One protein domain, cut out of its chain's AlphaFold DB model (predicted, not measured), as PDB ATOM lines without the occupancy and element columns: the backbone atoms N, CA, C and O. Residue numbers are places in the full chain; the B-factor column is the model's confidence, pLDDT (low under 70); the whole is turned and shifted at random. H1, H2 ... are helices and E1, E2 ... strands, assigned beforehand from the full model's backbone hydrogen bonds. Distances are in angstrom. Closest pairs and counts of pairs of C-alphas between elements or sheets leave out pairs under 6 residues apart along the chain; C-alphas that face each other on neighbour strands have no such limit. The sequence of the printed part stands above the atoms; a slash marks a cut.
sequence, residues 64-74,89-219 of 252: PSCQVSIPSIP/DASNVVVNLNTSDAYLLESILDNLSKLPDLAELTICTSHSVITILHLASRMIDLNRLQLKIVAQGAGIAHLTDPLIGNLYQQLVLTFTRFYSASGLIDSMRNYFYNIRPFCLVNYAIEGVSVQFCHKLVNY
ATOM      1  N   PRO A  64      38.398   6.817  12.501       75.75
ATOM      2  CA  PRO A  64      38.984   7.201  13.788       75.75
ATOM      3  C   PRO A  64      38.538   6.317  14.964       75.75
ATOM      4  O   PRO A  64      39.198   6.287  16.002       75.75
ATOM      5  N   SER A  65      37.427   5.587  14.815       78.81
ATOM      6  CA  SER A  65      36.932   4.625  15.805       78.81
ATOM      7  C   SER A  65      37.682   3.287  15.787       78.81
ATOM      8  O   SER A  65      37.526   2.501  16.728       78.81
ATOM      9  N   CYS A  66      38.467   3.023  14.736       80.12
ATOM     10  CA  CYS A  66      39.261   1.814  14.578       80.12
ATOM     11  C   CYS A  66      40.732   2.095  14.885       80.12
ATOM     12  O   CYS A  66      41.291   3.112  14.486       80.12
ATOM     13  N   GLN A  67      41.371   1.184  15.611       80.50
ATOM     14  CA  GLN A  67      42.781   1.297  15.989       80.50
ATOM     15  C   GLN A  67      43.412  -0.087  16.009       80.50
ATOM     16  O   GLN A  67      42.777  -1.049  16.427       80.50
ATOM     17  N   VAL A  68      44.669  -0.197  15.589       78.19
ATOM     18  CA  VAL A  68      45.404  -1.465  15.602       78.19
ATOM     19  C   VAL A  68      46.728  -1.263  16.311       78.19
ATOM     20  O   VAL A  68      47.577  -0.487  15.865       78.19
ATOM     21  N   SER A  69      46.901  -2.002  17.400       74.31
ATOM     22  CA  SER A  69      48.161  -2.159  18.104       74.31
ATOM     23  C   SER A  69      48.674  -3.568  17.845       74.31
ATOM     24  O   SER A  69      48.254  -4.539  18.472       74.31
ATOM     25  N   ILE A  70      49.571  -3.680  16.873       68.56
ATOM     26  CA  ILE A  70      50.423  -4.857  16.739       68.56
ATOM     27  C   ILE A  70      51.674  -4.516  17.538       68.56
ATOM     28  O   ILE A  70      52.246  -3.458  17.254       68.56
ATOM     29  N   PRO A  71      52.082  -5.332  18.525       60.53
ATOM     30  CA  PRO A  71      53.293  -5.094  19.281       60.53
ATOM     31  C   PRO A  71      54.448  -5.084  18.288       60.53
ATOM     32  O   PRO A  71      54.929  -6.109  17.813       60.53
ATOM     33  N   SER A  72      54.871  -3.880  17.931       51.88
ATOM     34  CA  SER A  72      56.197  -3.659  17.411       51.88
ATOM     35  C   SER A  72      57.136  -3.994  18.554       51.88
ATOM     36  O   SER A  72      57.019  -3.406  19.631       51.88
ATOM     37  N   ILE A  73      58.058  -4.930  18.327       48.50
ATOM     38  CA  ILE A  73      59.247  -5.072  19.174       48.50
ATOM     39  C   ILE A  73      59.780  -3.648  19.397       48.50
ATOM     40  O   ILE A  73      59.924  -2.929  18.401       48.50
ATOM     41  N   PRO A  74      59.963  -3.201  20.653       36.41
ATOM     42  CA  PRO A  74      60.164  -1.794  20.951       36.41
ATOM     43  C   PRO A  74      61.329  -1.239  20.134       36.41
ATOM     44  O   PRO A  74      62.451  -1.739  20.197       36.41
ATOM     45  N   ASP A  89      57.927 -14.724  23.604       42.94
ATOM     46  CA  ASP A  89      57.131 -15.964  23.402       42.94
ATOM     47  C   ASP A  89      55.653 -15.806  22.993       42.94
ATOM     48  O   ASP A  89      55.016 -16.801  22.659       42.94
ATOM     49  N   ALA A  90      55.091 -14.598  22.883       50.53
ATOM     50  CA  ALA A  90      53.740 -14.439  22.327       50.53
ATOM     51  C   ALA A  90      53.538 -13.060  21.689       50.53
ATOM     52  O   ALA A  90      53.567 -12.043  22.383       50.53
ATOM     53  N   SER A  91      53.288 -12.999  20.374       67.12
ATOM     54  CA  SER A  91      52.786 -11.756  19.782       67.12
ATOM     55  C   SER A  91      51.298 -11.616  20.132       67.12
ATOM     56  O   SER A  91      50.464 -12.417  19.706       67.12
ATOM     57  N   ASN A  92      50.986 -10.638  20.991       74.88
ATOM     58  CA  ASN A  92      49.620 -10.287  21.381       74.88
ATOM     59  C   ASN A  92      49.167  -9.065  20.588       74.88
ATOM     60  O   ASN A  92      49.634  -7.957  20.844       74.88
ATOM     61  N   VAL A  93      48.268  -9.251  19.626       80.12
ATOM     62  CA  VAL A  93      47.736  -8.151  18.818       80.12
ATOM     63  C   VAL A  93      46.427  -7.653  19.414       80.12
ATOM     64  O   VAL A  93      45.499  -8.427  19.632       80.12
ATOM     65  N   VAL A  94      46.316  -6.339  19.613       81.81
ATOM     66  CA  VAL A  94      45.077  -5.689  20.055       81.81
ATOM     67  C   VAL A  94      44.499  -4.867  18.912       81.81
ATOM     68  O   VAL A  94      45.135  -3.949  18.393       81.81
ATOM     69  N   VAL A  95      43.263  -5.171  18.534       83.31
ATOM     70  CA  VAL A  95      42.554  -4.521  17.435       83.31
ATOM     71  C   VAL A  95      41.238  -3.969  17.948       83.31
ATOM     72  O   VAL A  95      40.393  -4.697  18.452       83.31
ATOM     73  N   ASN A  96      41.048  -2.668  17.813       83.94
ATOM     74  CA  ASN A  96      39.781  -2.007  18.054       83.94
ATOM     75  C   ASN A  96      39.029  -1.891  16.724       83.94
ATOM     76  O   ASN A  96      39.422  -1.109  15.860       83.94
ATOM     77  N   LEU A  97      37.981  -2.698  16.561       79.94
ATOM     78  CA  LEU A  97      37.144  -2.782  15.366       79.94
ATOM     79  C   LEU A  97      35.731  -2.310  15.714       79.94
ATOM     80  O   LEU A  97      34.818  -3.099  15.975       79.94
ATOM     81  N   ASN A  98      35.561  -0.991  15.720       80.94
ATOM     82  CA  ASN A  98      34.261  -0.337  15.870       80.94
ATOM     83  C   ASN A  98      33.717   0.044  14.499       80.94
ATOM     84  O   ASN A  98      33.585   1.226  14.175       80.94
ATOM     85  N   THR A  99      33.463  -0.979  13.691       77.44
ATOM     86  CA  THR A  99      32.912  -0.845  12.348       77.44
ATOM     87  C   THR A  99      31.840  -1.905  12.117       77.44
ATOM     88  O   THR A  99      31.940  -3.028  12.614       77.44
ATOM     89  N   SER A 100      30.806  -1.537  11.367       75.62
ATOM     90  CA  SER A 100      29.787  -2.449  10.842       75.62
ATOM     91  C   SER A 100      30.140  -2.989   9.454       75.62
ATOM     92  O   SER A 100      29.405  -3.820   8.924       75.62
ATOM     93  N   ASP A 101      31.250  -2.536   8.865       83.06
ATOM     94  CA  ASP A 101      31.704  -2.972   7.549       83.06
ATOM     95  C   ASP A 101      32.265  -4.401   7.612       83.06
ATOM     96  O   ASP A 101      33.378  -4.643   8.090       83.06
ATOM     97  N   ALA A 102      31.475  -5.353   7.116       78.94
ATOM     98  CA  ALA A 102      31.841  -6.761   7.075       78.94
ATOM     99  C   ALA A 102      33.059  -7.036   6.178       78.94
ATOM    100  O   ALA A 102      33.871  -7.885   6.535       78.94
ATOM    101  N   TYR A 103      33.231  -6.309   5.067       84.00
ATOM    102  CA  TYR A 103      34.370  -6.506   4.164       84.00
ATOM    103  C   TYR A 103      35.671  -6.037   4.806       84.00
ATOM    104  O   TYR A 103      36.701  -6.704   4.698       84.00
ATOM    105  N   LEU A 104      35.626  -4.910   5.520       85.12
ATOM    106  CA  LEU A 104      36.774  -4.431   6.278       85.12
ATOM    107  C   LEU A 104      37.141  -5.407   7.403       85.12
ATOM    108  O   LEU A 104      38.316  -5.728   7.573       85.12
ATOM    109  N   LEU A 105      36.149  -5.910   8.146       82.50
ATOM    110  CA  LEU A 105      36.368  -6.925   9.182       82.50
ATOM    111  C   LEU A 105      36.993  -8.199   8.601       82.50
ATOM    112  O   LEU A 105      37.971  -8.696   9.155       82.50
ATOM    113  N   GLU A 106      36.467  -8.704   7.482       85.12
ATOM    114  CA  GLU A 106      37.020  -9.864   6.775       85.12
ATOM    115  C   GLU A 106      38.472  -9.627   6.350       85.12
ATOM    116  O   GLU A 106      39.339 -10.435   6.676       85.12
ATOM    117  N   SER A 107      38.755  -8.496   5.696       86.88
ATOM    118  CA  SER A 107      40.104  -8.122   5.256       86.88
ATOM    119  C   SER A 107      41.091  -8.034   6.421       86.88
ATOM    120  O   SER A 107      42.222  -8.512   6.329       86.88
ATOM    121  N   ILE A 108      40.689  -7.436   7.545       86.31
ATOM    122  CA  ILE A 108      41.561  -7.313   8.717       86.31
ATOM    123  C   ILE A 108      41.829  -8.688   9.332       86.31
ATOM    124  O   ILE A 108      42.982  -9.000   9.620       86.31
ATOM    125  N   LEU A 109      40.804  -9.527   9.500       86.88
ATOM    126  CA  LEU A 109      40.964 -10.872  10.063       86.88
ATOM    127  C   LEU A 109      41.809 -11.785   9.162       86.88
ATOM    128  O   LEU A 109      42.642 -12.526   9.678       86.88
ATOM    129  N   ASP A 110      41.657 -11.690   7.839       86.81
ATOM    130  CA  ASP A 110      42.499 -12.397   6.862       86.81
ATOM    131  C   ASP A 110      43.958 -11.910   6.881       86.81
ATOM    132  O   ASP A 110      44.896 -12.684   6.714       86.81
ATOM    133  N   ASN A 111      44.194 -10.622   7.127       86.00
ATOM    134  CA  ASN A 111      45.553 -10.117   7.305       86.00
ATOM    135  C   ASN A 111      46.177 -10.599   8.625       86.00
ATOM    136  O   ASN A 111      47.356 -10.944   8.656       86.00
ATOM    137  N   LEU A 112      45.396 -10.661   9.704       84.19
ATOM    138  CA  LEU A 112      45.867 -11.144  11.005       84.19
ATOM    139  C   LEU A 112      46.141 -12.652  11.007       84.19
ATOM    140  O   LEU A 112      47.089 -13.078  11.660       84.19
ATOM    141  N   SER A 113      45.372 -13.452  10.262       82.69
ATOM    142  CA  SER A 113      45.590 -14.904  10.162       82.69
ATOM    143  C   SER A 113      46.932 -15.275   9.525       82.69
ATOM    144  O   SER A 113      47.460 -16.359   9.765       82.69
ATOM    145  N   LYS A 114      47.506 -14.361   8.735       82.12
ATOM    146  CA  LYS A 114      48.800 -14.523   8.058       82.12
ATOM    147  C   LYS A 114      49.995 -14.202   8.956       82.12
ATOM    148  O   LYS A 114      51.133 -14.378   8.523       82.12
ATOM    149  N   LEU A 115      49.770 -13.723  10.183       78.00
ATOM    150  CA  LEU A 115      50.846 -13.447  11.129       78.00
ATOM    151  C   LEU A 115      51.441 -14.768  11.656       78.00
ATOM    152  O   LEU A 115      50.729 -15.533  12.305       78.00
ATOM    153  N   PRO A 116      52.737 -15.044  11.415       66.56
ATOM    154  CA  PRO A 116      53.329 -16.362  11.666       66.56
ATOM    155  C   PRO A 116      53.443 -16.741  13.153       66.56
ATOM    156  O   PRO A 116      53.441 -17.930  13.461       66.56
ATOM    157  N   ASP A 117      53.478 -15.754  14.057       71.06
ATOM    158  CA  ASP A 117      53.704 -15.943  15.501       71.06
ATOM    159  C   ASP A 117      52.555 -15.387  16.365       71.06
ATOM    160  O   ASP A 117      52.758 -14.998  17.523       71.06
ATOM    161  N   LEU A 118      51.351 -15.265  15.795       75.38
ATOM    162  CA  LEU A 118      50.190 -14.731  16.508       75.38
ATOM    163  C   LEU A 118      49.713 -15.721  17.574       75.38
ATOM    164  O   LEU A 118      49.138 -16.759  17.255       75.38
ATOM    165  N   ALA A 119      49.951 -15.379  18.838       78.81
ATOM    166  CA  ALA A 119      49.629 -16.229  19.984       78.81
ATOM    167  C   ALA A 119      48.356 -15.764  20.701       78.81
ATOM    168  O   ALA A 119      47.546 -16.586  21.132       78.81
ATOM    169  N   GLU A 120      48.141 -14.449  20.765       83.75
ATOM    170  CA  GLU A 120      46.930 -13.855  21.326       83.75
ATOM    171  C   GLU A 120      46.393 -12.763  20.394       83.75
ATOM    172  O   GLU A 120      47.140 -11.940  19.861       83.75
ATOM    173  N   LEU A 121      45.076 -12.751  20.201       85.31
ATOM    174  CA  LEU A 121      44.374 -11.702  19.473       85.31
ATOM    175  C   LEU A 121      43.259 -11.150  20.347       85.31
ATOM    176  O   LEU A 121      42.289 -11.846  20.637       85.31
ATOM    177  N   THR A 122      43.363  -9.878  20.715       85.88
ATOM    178  CA  THR A 122      42.299  -9.154  21.406       85.88
ATOM    179  C   THR A 122      41.545  -8.261  20.429       85.88
ATOM    180  O   THR A 122      42.109  -7.311  19.896       85.88
ATOM    181  N   ILE A 123      40.251  -8.513  20.236       87.12
ATOM    182  CA  ILE A 123      39.358  -7.673  19.436       87.12
ATOM    183  C   ILE A 123      38.438  -6.883  20.364       87.12
ATOM    184  O   ILE A 123      37.563  -7.447  21.019       87.12
ATOM    185  N   CYS A 124      38.608  -5.569  20.402       84.69
ATOM    186  CA  CYS A 124      37.683  -4.649  21.049       84.69
ATOM    187  C   CYS A 124      36.607  -4.228  20.048       84.69
ATOM    188  O   CYS A 124      36.927  -3.830  18.929       84.69
ATOM    189  N   THR A 125      35.337  -4.301  20.437       84.88
ATOM    190  CA  THR A 125      34.232  -3.883  19.571       84.88
ATOM    191  C   THR A 125      33.056  -3.333  20.370       84.88
ATOM    192  O   THR A 125      32.752  -3.790  21.472       84.88
ATOM    193  N   SER A 126      32.342  -2.375  19.789       80.19
ATOM    194  CA  SER A 126      31.003  -1.969  20.222       80.19
ATOM    195  C   SER A 126      29.878  -2.608  19.400       80.19
ATOM    196  O   SER A 126      28.706  -2.323  19.641       80.19
ATOM    197  N   HIS A 127      30.233  -3.440  18.419       77.44
ATOM    198  CA  HIS A 127      29.335  -4.011  17.418       77.44
ATOM    199  C   HIS A 127      29.082  -5.510  17.684       77.44
ATOM    200  O   HIS A 127      29.428  -6.043  18.740       77.44
ATOM    201  N   SER A 128      28.424  -6.193  16.743       79.38
ATOM    202  CA  SER A 128      28.016  -7.598  16.873       79.38
ATOM    203  C   SER A 128      29.206  -8.546  17.077       79.38
ATOM    204  O   SER A 128      29.936  -8.878  16.141       79.38
ATOM    205  N   VAL A 129      29.344  -9.060  18.303       78.69
ATOM    206  CA  VAL A 129      30.325 -10.100  18.663       78.69
ATOM    207  C   VAL A 129      30.128 -11.373  17.842       78.69
ATOM    208  O   VAL A 129      31.093 -12.024  17.453       78.69
ATOM    209  N   ILE A 130      28.873 -11.708  17.540       78.94
ATOM    210  CA  ILE A 130      28.493 -12.897  16.770       78.94
ATOM    211  C   ILE A 130      29.086 -12.827  15.361       78.94
ATOM    212  O   ILE A 130      29.652 -13.805  14.879       78.94
ATOM    213  N   THR A 131      29.010 -11.656  14.724       78.19
ATOM    214  CA  THR A 131      29.581 -11.436  13.392       78.19
ATOM    215  C   THR A 131      31.093 -11.627  13.419       78.19
ATOM    216  O   THR A 131      31.630 -12.352  12.588       78.19
ATOM    217  N   ILE A 132      31.775 -11.054  14.413       82.38
ATOM    218  CA  ILE A 132      33.228 -11.196  14.567       82.38
ATOM    219  C   ILE A 132      33.616 -12.660  14.779       82.38
ATOM    220  O   ILE A 132      34.546 -13.133  14.134       82.38
ATOM    221  N   LEU A 133      32.888 -13.395  15.622       80.44
ATOM    222  CA  LEU A 133      33.137 -14.820  15.848       80.44
ATOM    223  C   LEU A 133      32.959 -15.642  14.575       80.44
ATOM    224  O   LEU A 133      33.817 -16.462  14.257       80.44
ATOM    225  N   HIS A 134      31.886 -15.403  13.820       80.88
ATOM    226  CA  HIS A 134      31.670 -16.088  12.548       80.88
ATOM    227  C   HIS A 134      32.784 -15.797  11.542       80.88
ATOM    228  O   HIS A 134      33.286 -16.724  10.910       80.88
ATOM    229  N   LEU A 135      33.214 -14.545  11.407       80.88
ATOM    230  CA  LEU A 135      34.293 -14.199  10.485       80.88
ATOM    231  C   LEU A 135      35.639 -14.780  10.941       80.88
ATOM    232  O   LEU A 135      36.333 -15.411  10.145       80.88
ATOM    233  N   ALA A 136      35.973 -14.659  12.228       80.31
ATOM    234  CA  ALA A 136      37.207 -15.205  12.790       80.31
ATOM    235  C   ALA A 136      37.272 -16.729  12.628       80.31
ATOM    236  O   ALA A 136      38.303 -17.252  12.225       80.31
ATOM    237  N   SER A 137      36.150 -17.428  12.832       77.94
ATOM    238  CA  SER A 137      36.043 -18.883  12.665       77.94
ATOM    239  C   SER A 137      36.355 -19.382  11.247       77.94
ATOM    240  O   SER A 137      36.728 -20.539  11.076       77.94
ATOM    241  N   ARG A 138      36.190 -18.523  10.230       79.38
ATOM    242  CA  ARG A 138      36.455 -18.852   8.821       79.38
ATOM    243  C   ARG A 138      37.895 -18.569   8.408       79.38
ATOM    244  O   ARG A 138      38.398 -19.241   7.516       79.38
ATOM    245  N   MET A 139      38.511 -17.553   9.011       79.94
ATOM    246  CA  MET A 139      39.783 -16.995   8.543       79.94
ATOM    247  C   MET A 139      40.968 -17.359   9.435       79.94
ATOM    248  O   MET A 139      42.100 -17.359   8.965       79.94
ATOM    249  N   ILE A 140      40.726 -17.650  10.716       77.25
ATOM    250  CA  ILE A 140      41.764 -17.828  11.728       77.25
ATOM    251  C   ILE A 140      41.646 -19.223  12.344       77.25
ATOM    252  O   ILE A 140      40.573 -19.634  12.789       77.25
ATOM    253  N   ASP A 141      42.769 -19.938  12.426       76.06
ATOM    254  CA  ASP A 141      42.842 -21.201  13.161       76.06
ATOM    255  C   ASP A 141      42.867 -20.944  14.677       76.06
ATOM    256  O   ASP A 141      43.913 -20.742  15.296       76.06
ATOM    257  N   LEU A 142      41.678 -20.961  15.282       73.12
ATOM    258  CA  LEU A 142      41.468 -20.740  16.716       73.12
ATOM    259  C   LEU A 142      42.035 -21.858  17.610       73.12
ATOM    260  O   LEU A 142      41.985 -21.731  18.829       73.12
ATOM    261  N   ASN A 143      42.568 -22.951  17.050       71.81
ATOM    262  CA  ASN A 143      43.231 -23.990  17.849       71.81
ATOM    263  C   ASN A 143      44.670 -23.614  18.222       71.81
ATOM    264  O   ASN A 143      45.243 -24.202  19.135       71.81
ATOM    265  N   ARG A 144      45.260 -22.653  17.504       74.06
ATOM    266  CA  ARG A 144      46.641 -22.191  17.709       74.06
ATOM    267  C   ARG A 144      46.718 -20.805  18.345       74.06
ATOM    268  O   ARG A 144      47.804 -20.371  18.708       74.06
ATOM    269  N   LEU A 145      45.574 -20.136  18.473       81.38
ATOM    270  CA  LEU A 145      45.445 -18.746  18.883       81.38
ATOM    271  C   LEU A 145      44.505 -18.623  20.081       81.38
ATOM    272  O   LEU A 145      43.371 -19.099  20.034       81.38
ATOM    273  N   GLN A 146      44.916 -17.872  21.101       84.00
ATOM    274  CA  GLN A 146      43.984 -17.402  22.117       84.00
ATOM    275  C   GLN A 146      43.236 -16.165  21.602       84.00
ATOM    276  O   GLN A 146      43.793 -15.071  21.500       84.00
ATOM    277  N   LEU A 147      41.954 -16.330  21.270       86.19
ATOM    278  CA  LEU A 147      41.095 -15.214  20.878       86.19
ATOM    279  C   LEU A 147      40.442 -14.602  22.117       86.19
ATOM    280  O   LEU A 147      39.830 -15.297  22.928       86.19
ATOM    281  N   LYS A 148      40.504 -13.281  22.228       87.81
ATOM    282  CA  LYS A 148      39.810 -12.500  23.244       87.81
ATOM    283  C   LYS A 148      38.932 -11.459  22.569       87.81
ATOM    284  O   LYS A 148      39.409 -10.674  21.759       87.81
ATOM    285  N   ILE A 149      37.652 -11.414  22.913       86.88
ATOM    286  CA  ILE A 149      36.727 -10.387  22.429       86.88
ATOM    287  C   ILE A 149      36.291  -9.529  23.608       86.88
ATOM    288  O   ILE A 149      35.764 -10.033  24.595       86.88
ATOM    289  N   VAL A 150      36.500  -8.222  23.495       85.56
ATOM    290  CA  VAL A 150      36.059  -7.222  24.466       85.56
ATOM    291  C   VAL A 150      34.902  -6.445  23.850       85.56
ATOM    292  O   VAL A 150      35.100  -5.533  23.048       85.56
ATOM    293  N   ALA A 151      33.684  -6.817  24.224       83.88
ATOM    294  CA  ALA A 151      32.464  -6.167  23.778       83.88
ATOM    295  C   ALA A 151      32.098  -4.996  24.696       83.88
ATOM    296  O   ALA A 151      32.196  -5.097  25.920       83.88
ATOM    297  N   GLN A 152      31.646  -3.888  24.114       79.25
ATOM    298  CA  GLN A 152      31.246  -2.678  24.833       79.25
ATOM    299  C   GLN A 152      29.899  -2.161  24.326       79.25
ATOM    300  O   GLN A 152      29.556  -2.336  23.159       79.25
ATOM    301  N   GLY A 153      29.135  -1.490  25.192       74.75
ATOM    302  CA  GLY A 153      27.873  -0.851  24.804       74.75
ATOM    303  C   GLY A 153      26.907  -1.815  24.102       74.75
ATOM    304  O   GLY A 153      26.564  -2.861  24.652       74.75
ATOM    305  N   ALA A 154      26.496  -1.475  22.875       67.06
ATOM    306  CA  ALA A 154      25.557  -2.271  22.078       67.06
ATOM    307  C   ALA A 154      26.042  -3.711  21.817       67.06
ATOM    308  O   ALA A 154      25.227  -4.630  21.787       67.06
ATOM    309  N   GLY A 155      27.357  -3.940  21.730       66.62
ATOM    310  CA  GLY A 155      27.947  -5.272  21.563       66.62
ATOM    311  C   GLY A 155      27.583  -6.255  22.682       66.62
ATOM    312  O   GLY A 155      27.453  -7.452  22.434       66.62
ATOM    313  N   ILE A 156      27.345  -5.754  23.901       73.19
ATOM    314  CA  ILE A 156      26.906  -6.563  25.048       73.19
ATOM    315  C   ILE A 156      25.429  -6.945  24.891       73.19
ATOM    316  O   ILE A 156      25.045  -8.082  25.162       73.19
ATOM    317  N   ALA A 157      24.596  -6.028  24.396       69.56
ATOM    318  CA  ALA A 157      23.166  -6.257  24.182       69.56
ATOM    319  C   ALA A 157      22.868  -7.269  23.057       69.56
ATOM    320  O   ALA A 157      21.771  -7.804  22.991       69.56
ATOM    321  N   HIS A 158      23.832  -7.584  22.186       68.56
ATOM    322  CA  HIS A 158      23.679  -8.674  21.213       68.56
ATOM    323  C   HIS A 158      23.789 -10.073  21.840       68.56
ATOM    324  O   HIS A 158      23.279 -11.042  21.280       68.56
ATOM    325  N   LEU A 159      24.462 -10.185  22.986       70.38
ATOM    326  CA  LEU A 159      24.698 -11.447  23.693       70.38
ATOM    327  C   LEU A 159      23.827 -11.602  24.944       70.38
ATOM    328  O   LEU A 159      23.783 -12.668  25.554       70.38
ATOM    329  N   THR A 160      23.165 -10.522  25.349       68.81
ATOM    330  CA  THR A 160      22.418 -10.394  26.601       68.81
ATOM    331  C   THR A 160      21.087  -9.685  26.344       68.81
ATOM    332  O   THR A 160      20.837  -9.217  25.238       68.81
ATOM    333  N   ASP A 161      20.220  -9.584  27.349       68.50
ATOM    334  CA  ASP A 161      19.069  -8.682  27.263       68.50
ATOM    335  C   ASP A 161      19.542  -7.206  27.253       68.50
ATOM    336  O   ASP A 161      20.452  -6.867  28.022       68.50
ATOM    337  N   PRO A 162      18.947  -6.301  26.450       67.81
ATOM    338  CA  PRO A 162      19.330  -4.885  26.414       67.81
ATOM    339  C   PRO A 162      19.348  -4.188  27.784       67.81
ATOM    340  O   PRO A 162      20.204  -3.335  28.036       67.81
ATOM    341  N   LEU A 163      18.439  -4.554  28.694       67.69
ATOM    342  CA  LEU A 163      18.380  -4.009  30.052       67.69
ATOM    343  C   LEU A 163      19.575  -4.467  30.894       67.69
ATOM    344  O   LEU A 163      20.096  -3.693  31.696       67.69
ATOM    345  N   ILE A 164      20.039  -5.700  30.679       66.69
ATOM    346  CA  ILE A 164      21.216  -6.265  31.345       66.69
ATOM    347  C   ILE A 164      22.492  -5.660  30.756       66.69
ATOM    348  O   ILE A 164      23.368  -5.240  31.511       66.69
ATOM    349  N   GLY A 165      22.587  -5.551  29.428       65.25
ATOM    350  CA  GLY A 165      23.763  -5.012  28.741       65.25
ATOM    351  C   GLY A 165      24.144  -3.599  29.197       65.25
ATOM    352  O   GLY A 165      25.327  -3.287  29.327       65.25
ATOM    353  N   ASN A 166      23.157  -2.768  29.547       68.62
ATOM    354  CA  ASN A 166      23.374  -1.396  30.020       68.62
ATOM    355  C   ASN A 166      24.062  -1.286  31.394       68.62
ATOM    356  O   ASN A 166      24.643  -0.237  31.704       68.62
ATOM    357  N   LEU A 167      24.023  -2.348  32.206       68.75
ATOM    358  CA  LEU A 167      24.639  -2.395  33.538       68.75
ATOM    359  C   LEU A 167      26.170  -2.532  33.481       68.75
ATOM    360  O   LEU A 167      26.855  -2.270  34.474       68.75
ATOM    361  N   TYR A 168      26.718  -2.916  32.328       69.88
ATOM    362  CA  TYR A 168      28.127  -3.263  32.170       69.88
ATOM    363  C   TYR A 168      28.880  -2.237  31.334       69.88
ATOM    364  O   TYR A 168      28.337  -1.585  30.441       69.88
ATOM    365  N   GLN A 169      30.160  -2.066  31.656       72.81
ATOM    366  CA  GLN A 169      31.069  -1.284  30.827       72.81
ATOM    367  C   GLN A 169      31.608  -2.147  29.693       72.81
ATOM    368  O   GLN A 169      31.673  -1.693  28.552       72.81
ATOM    369  N   GLN A 170      32.003  -3.381  30.021       78.81
ATOM    370  CA  GLN A 170      32.590  -4.318  29.073       78.81
ATOM    371  C   GLN A 170      32.174  -5.754  29.399       78.81
ATOM    372  O   GLN A 170      31.986  -6.113  30.563       78.81
ATOM    373  N   LEU A 171      32.091  -6.574  28.360       81.50
ATOM    374  CA  LEU A 171      32.015  -8.026  28.429       81.50
ATOM    375  C   LEU A 171      33.260  -8.586  27.745       81.50
ATOM    376  O   LEU A 171      33.502  -8.307  26.574       81.50
ATOM    377  N   VAL A 172      34.051  -9.356  28.480       83.12
ATOM    378  CA  VAL A 172      35.273  -9.989  27.991       83.12
ATOM    379  C   VAL A 172      35.010 -11.476  27.804       83.12
ATOM    380  O   VAL A 172      34.629 -12.170  28.744       83.12
ATOM    381  N   LEU A 173      35.221 -11.958  26.585       84.56
ATOM    382  CA  LEU A 173      35.124 -13.361  26.214       84.56
ATOM    383  C   LEU A 173      36.510 -13.850  25.814       84.56
ATOM    384  O   LEU A 173      37.075 -13.336  24.853       84.56
ATOM    385  N   THR A 174      37.044 -14.833  26.525       84.88
ATOM    386  CA  THR A 174      38.339 -15.441  26.206       84.88
ATOM    387  C   THR A 174      38.120 -16.875  25.757       84.88
ATOM    388  O   THR A 174      37.612 -17.697  26.519       84.88
ATOM    389  N   PHE A 175      38.517 -17.178  24.530       83.75
ATOM    390  CA  PHE A 175      38.352 -18.475  23.890       83.75
ATOM    391  C   PHE A 175      39.647 -19.274  24.025       83.75
ATOM    392  O   PHE A 175      40.724 -18.787  23.685       83.75
ATOM    393  N   THR A 176      39.539 -20.501  24.532       76.12
ATOM    394  CA  THR A 176      40.664 -21.449  24.635       76.12
ATOM    395  C   THR A 176      40.617 -22.535  23.563       76.12
ATOM    396  O   THR A 176      41.548 -23.324  23.441       76.12
ATOM    397  N   ARG A 177      39.525 -22.583  22.796       73.56
ATOM    398  CA  ARG A 177      39.318 -23.440  21.624       73.56
ATOM    399  C   ARG A 177      38.216 -22.858  20.748       73.56
ATOM    400  O   ARG A 177      37.509 -21.932  21.154       73.56
ATOM    401  N   PHE A 178      38.030 -23.449  19.573       71.00
ATOM    402  CA  PHE A 178      36.898 -23.142  18.712       71.00
ATOM    403  C   PHE A 178      35.561 -23.328  19.444       71.00
ATOM    404  O   PHE A 178      35.320 -24.367  20.065       71.00
ATOM    405  N   TYR A 179      34.676 -22.335  19.335       72.38
ATOM    406  CA  TYR A 179      33.344 -22.373  19.925       72.38
ATOM    407  C   TYR A 179      32.308 -21.794  18.956       72.38
ATOM    408  O   TYR A 179      32.537 -20.758  18.332       72.38
ATOM    409  N   SER A 180      31.159 -22.460  18.813       74.31
ATOM    410  CA  SER A 180      30.108 -22.013  17.890       74.31
ATOM    411  C   SER A 180      29.382 -20.770  18.420       74.31
ATOM    412  O   SER A 180      29.008 -20.716  19.594       74.31
ATOM    413  N   ALA A 181      29.126 -19.785  17.555       74.00
ATOM    414  CA  ALA A 181      28.421 -18.568  17.956       74.00
ATOM    415  C   ALA A 181      26.972 -18.843  18.408       74.00
ATOM    416  O   ALA A 181      26.518 -18.245  19.380       74.00
ATOM    417  N   SER A 182      26.267 -19.786  17.769       73.62
ATOM    418  CA  SER A 182      24.925 -20.220  18.190       73.62
ATOM    419  C   SER A 182      24.941 -20.822  19.596       73.62
ATOM    420  O   SER A 182      24.201 -20.368  20.464       73.62
ATOM    421  N   GLY A 183      25.867 -21.748  19.865       76.38
ATOM    422  CA  GLY A 183      26.042 -22.324  21.198       76.38
ATOM    423  C   GLY A 183      26.413 -21.288  22.264       76.38
ATOM    424  O   GLY A 183      26.104 -21.485  23.440       76.38
ATOM    425  N   LEU A 184      27.047 -20.170  21.881       79.00
ATOM    426  CA  LEU A 184      27.382 -19.077  22.808       79.00
ATOM    427  C   LEU A 184      26.138 -18.297  23.180       79.00
ATOM    428  O   LEU A 184      25.894 -18.081  24.363       79.00
ATOM    429  N   ILE A 185      25.338 -17.929  22.183       76.00
ATOM    430  CA  ILE A 185      24.073 -17.229  22.391       76.00
ATOM    431  C   ILE A 185      23.149 -18.068  23.270       76.00
ATOM    432  O   ILE A 185      22.622 -17.549  24.250       76.00
ATOM    433  N   ASP A 186      22.988 -19.355  22.965       76.56
ATOM    434  CA  ASP A 186      22.090 -20.233  23.718       76.56
ATOM    435  C   ASP A 186      22.569 -20.429  25.158       76.56
ATOM    436  O   ASP A 186      21.776 -20.336  26.096       76.56
ATOM    437  N   SER A 187      23.879 -20.610  25.363       77.94
ATOM    438  CA  SER A 187      24.461 -20.722  26.705       77.94
ATOM    439  C   SER A 187      24.321 -19.427  27.504       77.94
ATOM    440  O   SER A 187      23.919 -19.470  28.665       77.94
ATOM    441  N   MET A 188      24.599 -18.270  26.890       75.56
ATOM    442  CA  MET A 188      24.452 -16.969  27.545       75.56
ATOM    443  C   MET A 188      22.988 -16.679  27.871       75.56
ATOM    444  O   MET A 188      22.683 -16.321  29.005       75.56
ATOM    445  N   ARG A 189      22.059 -16.906  26.934       73.31
ATOM    446  CA  ARG A 189      20.616 -16.774  27.184       73.31
ATOM    447  C   ARG A 189      20.177 -17.672  28.331       73.31
ATOM    448  O   ARG A 189      19.590 -17.169  29.283       73.31
ATOM    449  N   ASN A 190      20.508 -18.962  28.291       73.69
ATOM    450  CA  ASN A 190      20.180 -19.894  29.371       73.69
ATOM    451  C   ASN A 190      20.769 -19.449  30.714       73.69
ATOM    452  O   ASN A 190      20.093 -19.560  31.736       73.69
ATOM    453  N   TYR A 191      21.989 -18.910  30.728       70.94
ATOM    454  CA  TYR A 191      22.601 -18.342  31.926       70.94
ATOM    455  C   TYR A 191      21.786 -17.159  32.468       70.94
ATOM    456  O   TYR A 191      21.420 -17.180  33.636       70.94
ATOM    457  N   PHE A 192      21.412 -16.175  31.645       65.56
ATOM    458  CA  PHE A 192      20.610 -15.027  32.101       65.56
ATOM    459  C   PHE A 192      19.165 -15.374  32.468       65.56
ATOM    460  O   PHE A 192      18.587 -14.723  33.339       65.56
ATOM    461  N   TYR A 193      18.573 -16.375  31.814       63.97
ATOM    462  CA  TYR A 193      17.225 -16.839  32.136       63.97
ATOM    463  C   TYR A 193      17.191 -17.614  33.460       63.97
ATOM    464  O   TYR A 193      16.243 -17.455  34.229       63.97
ATOM    465  N   ASN A 194      18.216 -18.425  33.751       60.03
ATOM    466  CA  ASN A 194      18.213 -19.328  34.908       60.03
ATOM    467  C   ASN A 194      18.974 -18.785  36.127       60.03
ATOM    468  O   ASN A 194      18.602 -19.067  37.268       60.03
ATOM    469  N   ILE A 195      20.028 -17.997  35.920       56.00
ATOM    470  CA  ILE A 195      20.798 -17.341  36.981       56.00
ATOM    471  C   ILE A 195      20.348 -15.888  37.028       56.00
ATOM    472  O   ILE A 195      20.360 -15.181  36.026       56.00
ATOM    473  N   ARG A 196      19.894 -15.448  38.210       52.91
ATOM    474  CA  ARG A 196      19.316 -14.110  38.394       52.91
ATOM    475  C   ARG A 196      20.217 -13.048  37.741       52.91
ATOM    476  O   ARG A 196      21.422 -13.080  37.997       52.91
ATOM    477  N   PRO A 197      19.655 -12.034  37.057       50.84
ATOM    478  CA  PRO A 197      20.417 -10.974  36.378       50.84
ATOM    479  C   PRO A 197      21.332 -10.138  37.298       50.84
ATOM    480  O   PRO A 197      22.053  -9.265  36.831       50.84
ATOM    481  N   PHE A 198      21.332 -10.409  38.605       47.69
ATOM    482  CA  PHE A 198      22.094  -9.710  39.640       47.69
ATOM    483  C   PHE A 198      23.229 -10.557  40.253       47.69
ATOM    484  O   PHE A 198      23.936 -10.072  41.130       47.69
ATOM    485  N   CYS A 199      23.411 -11.808  39.813       46.94
ATOM    486  CA  CYS A 199      24.473 -12.719  40.267       46.94
ATOM    487  C   CYS A 199      25.470 -13.012  39.135       46.94
ATOM    488  O   CYS A 199      25.877 -14.152  38.930       46.94
ATOM    489  N   LEU A 200      25.819 -11.985  38.360       55.38
ATOM    490  CA  LEU A 200      26.660 -12.114  37.173       55.38
ATOM    491  C   LEU A 200      28.135 -12.159  37.590       55.38
ATOM    492  O   LEU A 200      28.842 -11.157  37.604       55.38
ATOM    493  N   VAL A 201      28.557 -13.354  38.003       59.56
ATOM    494  CA  VAL A 201      29.945 -13.708  38.321       59.56
ATOM    495  C   VAL A 201      30.653 -14.132  37.033       59.56
ATOM    496  O   VAL A 201      30.009 -14.616  36.101       59.56
ATOM    497  N   ASN A 202      31.976 -13.963  36.976       67.19
ATOM    498  CA  ASN A 202      32.797 -14.581  35.936       67.19
ATOM    499  C   ASN A 202      32.525 -16.088  35.916       67.19
ATOM    500  O   ASN A 202      32.595 -16.738  36.962       67.19
ATOM    501  N   TYR A 203      32.217 -16.637  34.746       67.94
ATOM    502  CA  TYR A 203      31.908 -18.054  34.605       67.94
ATOM    503  C   TYR A 203      32.560 -18.626  33.352       67.94
ATOM    504  O   TYR A 203      32.835 -17.913  32.387       67.94
ATOM    505  N   ALA A 204      32.837 -19.924  33.391       68.25
ATOM    506  CA  ALA A 204      33.393 -20.651  32.266       68.25
ATOM    507  C   ALA A 204      32.298 -21.510  31.634       68.25
ATOM    508  O   ALA A 204      31.612 -22.266  32.322       68.25
ATOM    509  N   ILE A 205      32.160 -21.391  30.321       75.12
ATOM    510  CA  ILE A 205      31.504 -22.380  29.474       75.12
ATOM    511  C   ILE A 205      32.622 -23.218  28.858       75.12
ATOM    512  O   ILE A 205      33.787 -22.813  28.819       75.12
ATOM    513  N   GLU A 206      32.288 -24.411  28.396       75.31
ATOM    514  CA  GLU A 206      33.233 -25.284  27.730       75.31
ATOM    515  C   GLU A 206      34.001 -24.548  26.603       75.31
ATOM    516  O   GLU A 206      33.453 -24.255  25.549       75.31
ATOM    517  N   GLY A 207      35.285 -24.234  26.825       72.19
ATOM    518  CA  GLY A 207      36.131 -23.535  25.846       72.19
ATOM    519  C   GLY A 207      36.029 -22.003  25.814       72.19
ATOM    520  O   GLY A 207      36.750 -21.383  25.030       72.19
ATOM    521  N   VAL A 208      35.190 -21.385  26.658       81.38
ATOM    522  CA  VAL A 208      35.008 -19.922  26.722       81.38
ATOM    523  C   VAL A 208      34.946 -19.441  28.170       81.38
ATOM    524  O   VAL A 208      34.057 -19.819  28.928       81.38
ATOM    525  N   SER A 209      35.854 -18.549  28.553       81.50
ATOM    526  CA  SER A 209      35.776 -17.801  29.810       81.50
ATOM    527  C   SER A 209      35.028 -16.491  29.589       81.50
ATOM    528  O   SER A 209      35.399 -15.704  28.719       81.50
ATOM    529  N   VAL A 210      34.006 -16.236  30.405       80.19
ATOM    530  CA  VAL A 210      33.154 -15.045  30.339       80.19
ATOM    531  C   VAL A 210      33.408 -14.178  31.568       80.19
ATOM    532  O   VAL A 210      33.225 -14.624  32.702       80.19
ATOM    533  N   GLN A 211      33.808 -12.926  31.352       78.62
ATOM    534  CA  GLN A 211      34.060 -11.950  32.408       78.62
ATOM    535  C   GLN A 211      33.278 -10.659  32.167       78.62
ATOM    536  O   GLN A 211      33.389 -10.028  31.117       78.62
ATOM    537  N   PHE A 212      32.520 -10.233  33.175       74.38
ATOM    538  CA  PHE A 212      31.799  -8.964  33.148       74.38
ATOM    539  C   PHE A 212      32.592  -7.882  33.880       74.38
ATOM    540  O   PHE A 212      32.970  -8.048  35.041       74.38
ATOM    541  N   CYS A 213      32.811  -6.748  33.219       70.81
ATOM    542  CA  CYS A 213      33.428  -5.566  33.812       70.81
ATOM    543  C   CYS A 213      32.350  -4.505  34.061       70.81
ATOM    544  O   CYS A 213      31.739  -3.972  33.128       70.81
ATOM    545  N   HIS A 214      32.109  -4.193  35.332       66.62
ATOM    546  CA  HIS A 214      31.136  -3.182  35.739       66.62
ATOM    547  C   HIS A 214      31.656  -1.764  35.483       66.62
ATOM    548  O   HIS A 214      32.855  -1.506  35.582       66.62
ATOM    549  N   LYS A 215      30.740  -0.824  35.217       62.03
ATOM    550  CA  LYS A 215      31.072   0.605  35.278       62.03
ATOM    551  C   LYS A 215      31.430   0.947  36.723       62.03
ATOM    552  O   LYS A 215      30.655   0.651  37.632       62.03
ATOM    553  N   LEU A 216      32.579   1.586  36.936       50.06
ATOM    554  CA  LEU A 216      32.900   2.223  38.213       50.06
ATOM    555  C   LEU A 216      31.849   3.305  38.485       50.06
ATOM    556  O   LEU A 216      31.888   4.391  37.910       50.06
ATOM    557  N   VAL A 217      30.880   3.000  39.346       42.38
ATOM    558  CA  VAL A 217      29.973   4.012  39.884       42.38
ATOM    559  C   VAL A 217      30.744   4.732  40.981       42.38
ATOM    560  O   VAL A 217      30.768   4.294  42.130       42.38
ATOM    561  N   ASN A 218      31.405   5.834  40.627       35.72
ATOM    562  CA  ASN A 218      31.880   6.775  41.630       35.72
ATOM    563  C   ASN A 218      30.643   7.374  42.298       35.72
ATOM    564  O   ASN A 218      29.996   8.265  41.750       35.72
ATOM    565  N   TYR A 219      30.294   6.854  43.473       36.28
ATOM    566  CA  TYR A 219      29.343   7.504  44.358       36.28
ATOM    567  C   TYR A 219      29.969   8.835  44.780       36.28
ATOM    568  O   TYR A 219      30.761   8.896  45.719       36.28
TER     569      TYR A 219
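This is residues 64 to 74 and 89 to 219 of the 252 residues of an uncharacterized protein of Wallemia ichthyophaga (UniProt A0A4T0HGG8). The domain is a twisted wall of seven strands with its helices gathered over one face and the other face bare. H1, H2 and H5 form a row along the covered face: H2 packs over E4, while H1 and H5 graze the sheet; the short H3 is on the same face of the sheet as H2, and the short H4, which is not on the sheet, packs on H3. The printed part has 142 residues with five named helices and seven named strands, in the order E1 E2 H1 E3 H2 E4 H3 H4 E5 H5 E6 E7. The sheet is mixed, in the order E1, E2, E3, E4, E5, E7, E6, and the class is mixed, helices and strands. The whole is compact, with a radius of gyration of the C-alphas of 15.2 A and spans of 43 by 34 by 31 A.

E1, residues 67 to 69, is an edge strand, antiparallel to E2, residues 91 to 96, with N 69 and O 94 2.8 A apart, within hydrogen-bond range. H1, residues 102 to 113, leads to E3, residues 118 to 125, which is parallel to E2, with N 95 and O 122 at 2.8 A. E2, H1 and E3 form a strand-helix-strand unit, two parallel neighbour strands with a helix between them in the chain, and its crossover is right-handed. H1 only grazes the sheet, with its residues 108 to 113. H2, residues 129 to 139, touches H1 at a steep tilt of 50 degrees, the same way; their closest C-alphas, those of Asp 110 and Met 139, are 5.6 A apart. E4, residues 146 to 152, is parallel to E3, with N 123 and O 148 at 2.8 A; E3, H2 and E4 form a second right-handed unit. H2 is on the sheet at a height of 9.7 A, over E4, and runs along the strands at 25 degrees to E4 on the local plane. H3, residues 154 to 157, is on the same face as H2, at a height of 7.2 A, and touches H4, residues 162 to 165, which is not on the sheet; their closest C-alphas, those of Ala 157 and Gly 165, are 4.8 A apart. E5, residues 168 to 175, is antiparallel to E4, with N 173 and O 149 at 2.8 A. H5, residues 181 to 194, only grazes the sheet, with its residues 183 to 191. With Ala 181 alone H5 only just touches H2, with 3 pairs of C-alphas within 8 A, the closest being those of Ile 130 and Ala 181, 5.8 A apart. E6, residues 203 to 205, and E7, residues 208 to 214, form a hairpin, with N 205 and O 208 at 2.8 A. E7 is antiparallel to E5, with N 211 and O 172 at 2.8 A. E5, H5 and E6 form a split strand-helix-strand unit with E7 between its strands, and its crossover is left-handed. In H1, H2 and H5 every O i to N i+4 pair is within hydrogen-bond range; H3 and H4 are too short for such a pair.

E1 begins at C-alpha 67, (42.781, 1.297, 15.989). E2 is 16.3 A from first to last C-alpha, H1 16.3 A, E3 19.5 A, H2 15.5 A and E4 19.7 A. E5 is 20.1 A long, H5 19.8 A, from C-alpha 181 at (28.421, -18.568, 17.956), and E7 19.4 A, ending at C-alpha 214, (31.136, -3.182, 35.739).

The two C-alphas farthest apart, those of Pro 74 and Asn 194, are 47.6 A apart. Residues 75 to 88 are not printed, and C-alphas 74 and 89 are 14.7 A apart across this cut. Of the links that are printed whole, H2 to E4 and H5 to E6 are short and the others tight. The mean pLDDT of the printed part is 73.6; 41 residues are under 70, among them 160 to 168, 192 to 204 and 214 to 219.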